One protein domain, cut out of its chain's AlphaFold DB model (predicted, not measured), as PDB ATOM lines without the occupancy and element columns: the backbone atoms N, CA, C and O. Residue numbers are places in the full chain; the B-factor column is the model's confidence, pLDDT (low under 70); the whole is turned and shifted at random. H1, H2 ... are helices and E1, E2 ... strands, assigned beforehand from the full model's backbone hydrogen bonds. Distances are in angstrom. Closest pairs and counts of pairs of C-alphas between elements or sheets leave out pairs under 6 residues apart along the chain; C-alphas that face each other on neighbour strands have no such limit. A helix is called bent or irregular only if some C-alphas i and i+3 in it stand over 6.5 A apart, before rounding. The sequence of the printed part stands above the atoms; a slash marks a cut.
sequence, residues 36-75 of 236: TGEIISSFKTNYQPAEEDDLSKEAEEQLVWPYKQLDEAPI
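What this domain is: This is residues 36 to 75 of the 236 residues of an uncharacterized protein of Enterococcus faecium (UniProt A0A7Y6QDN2). The chain makes a long, narrow loop: a small two-stranded sheet of E1 and E2 at one end, helix H1 along one long side, and a stretch with no named element, residues 41 to 53, running along the other side from E1 to the far end of H1. H1 and E2 follow each other nearly end to end, and residues 50 to 55 stick out at the end away from the sheet. The printed part has 40 residues with one named helix and two named strands, in the order E1, H1, E2; the sheet is antiparallel and the class is mixed, helices and strands. The whole is loose, with a radius of gyration of the C-alphas of 12.3 A, and a rod in outline, spanning 38 by 15 by 9 A.

How they stand to each other: E1, residues 36 to 40, and E2, residues 69 to 75, are antiparallel neighbours, with 131 degrees between their directions. The C-alphas of Thr 36 and Pro 74 face each other at 4.4 A, and those of Ile 40 and Gln 69 at 4.6 A. N 37 and O 73 are within hydrogen-bond range at 2.9 A, as are N 70 and O 39 at 2.9 A. A tight link of one residue joins H1, residues 54 to 67, to E2. In H1, 7 of 10 O i to N i+4 pairs are within hydrogen-bond range.

Where its parts are: E1 begins at C-alpha 36, (279.469, 256.047, 302.831), and is 12.8 A long. E2 is 12.9 A long and ends at C-alpha 75, (276.684, 260.389, 301.580). H1 is 19.8 A long, from C-alpha 54 at (298.145, 252.686, 274.079). It is neither bent nor irregular, but only just: C-alphas 63 and 66 are 6.4 A apart.

The domain as a whole: The two C-alphas farthest apart, those of Glu 51 and Ile 75, are 37.7 A apart. The link from E1 to H1, 13 residues, is long. The printed part has no cut. Its mean pLDDT is 81.4, and no printed residue is under 70.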
ATOM      1  N   THR A  36     278.394 255.867 303.809       86.88
ATOM      2  CA  THR A  36     279.469 256.047 302.831       86.88
ATOM      3  C   THR A  36     279.065 255.416 301.508       86.88
ATOM      4  O   THR A  36     278.305 254.450 301.487       86.88
ATOM      5  N   GLY A  37     279.561 255.960 300.408       85.00
ATOM      6  CA  GLY A  37     279.365 255.395 299.083       85.00
ATOM      7  C   GLY A  37     280.139 256.174 298.038       85.00
ATOM      8  O   GLY A  37     280.944 257.046 298.363       85.00
ATOM      9  N   GLU A  38     279.892 255.841 296.782       83.06
ATOM     10  CA  GLU A  38     280.576 256.453 295.650       83.06
ATOM     11  C   GLU A  38     279.958 257.815 295.327       83.06
ATOM     12  O   GLU A  38     278.746 257.939 295.121       83.06
ATOM     13  N   ILE A  39     280.790 258.855 295.263       82.06
ATOM     14  CA  ILE A  39     280.374 260.182 294.793       82.06
ATOM     15  C   ILE A  39     281.245 260.631 293.625       82.06
ATOM     16  O   ILE A  39     282.441 260.349 293.573       82.06
ATOM     17  N   ILE A  40     280.654 261.383 292.698       78.19
ATOM     18  CA  ILE A  40     281.415 262.042 291.634       78.19
ATOM     19  C   ILE A  40     282.316 263.098 292.278       78.19
ATOM     20  O   ILE A  40     281.869 263.874 293.127       78.19
ATOM     21  N   SER A  41     283.579 263.133 291.861       76.25
ATOM     22  CA  SER A  41     284.528 264.128 292.346       76.25
ATOM     23  C   SER A  41     284.031 265.555 292.082       76.25
ATOM     24  O   SER A  41     283.495 265.868 291.016       76.25
ATOM     25  N   SER A  42     284.228 266.451 293.051       75.06
ATOM     26  CA  SER A  42     283.867 267.869 292.921       75.06
ATOM     27  C   SER A  42     284.788 268.643 291.971       75.06
ATOM     28  O   SER A  42     284.492 269.786 291.621       75.06
ATOM     29  N   PHE A  43     285.895 268.033 291.542       76.19
ATOM     30  CA  PHE A  43     286.829 268.586 290.574       76.19
ATOM     31  C   PHE A  43     286.861 267.744 289.298       76.19
ATOM     32  O   PHE A  43     286.541 266.558 289.290       76.19
ATOM     33  N   LYS A  44     287.284 268.371 288.197       76.12
ATOM     34  CA  LYS A  44     287.524 267.683 286.927       76.12
ATOM     35  C   LYS A  44     289.021 267.576 286.689       76.12
ATOM     36  O   LYS A  44     289.734 268.575 286.766       76.12
ATOM     37  N   THR A  45     289.483 266.376 286.378       77.81
ATOM     38  CA  THR A  45     290.825 266.148 285.848       77.81
ATOM     39  C   THR A  45     290.860 266.642 284.401       77.81
ATOM     40  O   THR A  45     290.071 266.211 283.564       77.81
ATOM     41  N   ASN A  46     291.732 267.607 284.105       80.00
ATOM     42  CA  ASN A  46     291.926 268.107 282.744       80.00
ATOM     43  C   ASN A  46     293.088 267.349 282.097       80.00
ATOM     44  O   ASN A  46     294.217 267.836 282.078       80.00
ATOM     45  N   TYR A  47     292.815 266.127 281.648       81.31
ATOM     46  CA  TYR A  47     293.767 265.324 280.891       81.31
ATOM     47  C   TYR A  47     293.521 265.519 279.395       81.31
ATOM     48  O   TYR A  47     292.393 265.375 278.924       81.31
ATOM     49  N   GLN A  48     294.574 265.873 278.664       81.00
ATOM     50  CA  GLN A  48     294.565 265.962 277.208       81.00
ATOM     51  C   GLN A  48     295.597 264.963 276.682       81.00
ATOM     52  O   GLN A  48     296.787 265.162 276.948       81.00
ATOM     53  N   PRO A  49     295.175 263.892 275.988       76.06
ATOM     54  CA  PRO A  49     296.116 262.956 275.392       76.06
ATOM     55  C   PRO A  49     296.935 263.674 274.314       76.06
ATOM     56  O   PRO A  49     296.396 264.472 273.543       76.06
ATOM     57  N   ALA A  50     298.242 263.413 274.282       76.81
ATOM     58  CA  ALA A  50     299.123 263.976 273.261       76.81
ATOM     59  C   ALA A  50     298.910 263.288 271.899       76.81
ATOM     60  O   ALA A  50     298.924 263.965 270.872       76.81
ATOM     61  N   GLU A  51     298.662 261.973 271.906       81.94
ATOM     62  CA  GLU A  51     298.345 261.127 270.746       81.94
ATOM     63  C   GLU A  51     297.333 260.029 271.158       81.94
ATOM     64  O   GLU A  51     297.190 259.732 272.341       81.94
ATOM     65  N   GLU A  52     296.605 259.418 270.213       77.50
ATOM     66  CA  GLU A  52     295.721 258.265 270.494       77.50
ATOM     67  C   GLU A  52     296.510 256.943 270.479       77.50
ATOM     68  O   GLU A  52     296.291 256.071 269.634       77.50
ATOM     69  N   ASP A  53     297.452 256.797 271.410       86.94
ATOM     70  CA  ASP A  53     298.270 255.594 271.577       86.94
ATOM     71  C   ASP A  53     297.901 254.795 272.841       86.94
ATOM     72  O   ASP A  53     297.107 255.223 273.685       86.94
ATOM     73  N   ASP A  54     298.448 253.582 272.956       86.38
ATOM     74  CA  ASP A  54     298.145 252.686 274.079       86.38
ATOM     75  C   ASP A  54     298.636 253.256 275.422       86.38
ATOM     76  O   ASP A  54     297.977 253.066 276.443       86.38
ATOM     77  N   LEU A  55     299.726 254.034 275.417       85.62
ATOM     78  CA  LEU A  55     300.233 254.722 276.608       85.62
ATOM     79  C   LEU A  55     299.277 255.821 277.083       85.62
ATOM     80  O   LEU A  55     299.050 255.964 278.283       85.62
ATOM     81  N   SER A  56     298.683 256.582 276.159       84.12
ATOM     82  CA  SER A  56     297.714 257.625 276.501       84.12
ATOM     83  C   SER A  56     296.411 257.048 277.051       84.12
ATOM     84  O   SER A  56     295.815 257.672 277.935       84.12
ATOM     85  N   LYS A  57     295.995 255.861 276.585       83.44
ATOM     86  CA  LYS A  57     294.864 255.108 277.156       83.44
ATOM     87  C   LYS A  57     295.177 254.589 278.556       83.44
ATOM     88  O   LYS A  57     294.379 254.800 279.462       83.44
ATOM     89  N   GLU A  58     296.346 253.980 278.754       85.06
ATOM     90  CA  GLU A  58     296.766 253.482 280.069       85.06
ATOM     91  C   GLU A  58     296.881 254.625 281.094       85.06
ATOM     92  O   GLU A  58     296.435 254.499 282.235       85.06
ATOM     93  N   ALA A  59     297.396 255.785 280.675       83.62
ATOM     94  CA  ALA A  59     297.422 256.986 281.503       83.62
ATOM     95  C   ALA A  59     296.009 257.493 281.843       83.62
ATOM     96  O   ALA A  59     295.767 257.903 282.980       83.62
ATOM     97  N   GLU A  60     295.052 257.441 280.911       83.38
ATOM     98  CA  GLU A  60     293.661 257.792 281.213       83.38
ATOM     99  C   GLU A  60     293.044 256.824 282.241       83.38
ATOM    100  O   GLU A  60     292.438 257.258 283.227       83.38
ATOM    101  N   GLU A  61     293.245 255.521 282.059       83.94
ATOM    102  CA  GLU A  61     292.724 254.478 282.948       83.94
ATOM    103  C   GLU A  61     293.334 254.528 284.354       83.94
ATOM    104  O   GLU A  61     292.619 254.331 285.333       83.94
ATOM    105  N   GLN A  62     294.631 254.821 284.487       85.19
ATOM    106  CA  GLN A  62     295.310 254.788 285.788       85.19
ATOM    107  C   GLN A  62     295.366 256.142 286.504       85.19
ATOM    108  O   GLN A  62     295.456 256.177 287.731       85.19
ATOM    109  N   LEU A  63     295.322 257.266 285.782       81.94
ATOM    110  CA  LEU A  63     295.523 258.600 286.370       81.94
ATOM    111  C   LEU A  63     294.287 259.494 286.301       81.94
ATOM    112  O   LEU A  63     294.213 260.481 287.031       81.94
ATOM    113  N   VAL A  64     293.319 259.187 285.437       81.75
ATOM    114  CA  VAL A  64     292.110 260.006 285.281       81.75
ATOM    115  C   VAL A  64     290.919 259.302 285.913       81.75
ATOM    116  O   VAL A  64     290.231 259.905 286.735       81.75
ATOM    117  N   TRP A  65     290.679 258.036 285.565       81.12
ATOM    118  CA  TRP A  65     289.517 257.278 286.040       81.12
ATOM    119  C   TRP A  65     289.436 257.126 287.567       81.12
ATOM    120  O   TRP A  65     288.364 257.429 288.096       81.12
ATOM    121  N   PRO A  66     290.517 256.797 288.306       81.88
ATOM    122  CA  PRO A  66     290.447 256.630 289.761       81.88
ATOM    123  C   PRO A  66     290.113 257.920 290.515       81.88
ATOM    124  O   PRO A  66     289.756 257.885 291.682       81.88
ATOM    125  N   TYR A  67     290.233 259.075 289.854       77.56
ATOM    126  CA  TYR A  67     289.945 260.387 290.433       77.56
ATOM    127  C   TYR A  67     288.626 260.986 289.924       77.56
ATOM    128  O   TYR A  67     288.262 262.094 290.328       77.56
ATOM    129  N   LYS A  68     287.896 260.279 289.042       77.88
ATOM    130  CA  LYS A  68     286.537 260.668 288.619       77.88
ATOM    131  C   LYS A  68     285.514 260.416 289.730       77.88
ATOM    132  O   LYS A  68     284.537 261.164 289.828       77.88
ATOM    133  N   GLN A  69     285.741 259.403 290.560       77.44
ATOM    134  CA  GLN A  69     284.869 259.015 291.664       77.44
ATOM    135  C   GLN A  69     285.677 258.889 292.955       77.44
ATOM    136  O   GLN A  69     286.847 258.526 292.936       77.44
ATOM    137  N   LEU A  70     285.058 259.270 294.067       76.81
ATOM    138  CA  LEU A  70     285.587 259.053 295.405       76.81
ATOM    139  C   LEU A  70     284.828 257.884 296.021       76.81
ATOM    140  O   LEU A  70     283.636 258.015 296.318       76.81
ATOM    141  N   ASP A  71     285.538 256.781 296.226       75.94
ATOM    142  CA  ASP A  71     285.028 255.618 296.943       75.94
ATOM    143  C   ASP A  71     284.956 255.916 298.449       75.94
ATOM    144  O   ASP A  71     285.740 256.700 298.990       75.94
ATOM    145  N   GLU A  72     283.985 255.309 299.132       82.19
ATOM    146  CA  GLU A  72     283.751 255.452 300.581       82.19
ATOM    147  C   GLU A  72     283.537 256.896 301.086       82.19
ATOM    148  O   GLU A  72     283.683 257.200 302.276       82.19
ATOM    149  N   ALA A  73     283.121 257.807 300.211       84.88
ATOM    150  CA  ALA A  73     282.843 259.181 300.590       84.88
ATOM    151  C   ALA A  73     281.531 259.297 301.389       84.88
ATOM    152  O   ALA A  73     280.587 258.539 301.160       84.88
ATOM    153  N   PRO A  74     281.415 260.253 302.330       87.75
ATOM    154  CA  PRO A  74     280.196 260.424 303.110       87.75
ATOM    155  C   PRO A  74     279.018 260.827 302.215       87.75
ATOM    156  O   PRO A  74     279.050 261.886 301.587       87.75
ATOM    157  N   ILE A  75     277.948 260.029 302.229       90.25
ATOM    158  CA  ILE A  75     276.684 260.389 301.580       90.25
ATOM    159  C   ILE A  75     275.949 261.371 302.488       90.25
ATOM    160  O   ILE A  75     275.663 261.064 303.653       90.25
TER     161      ILE A  75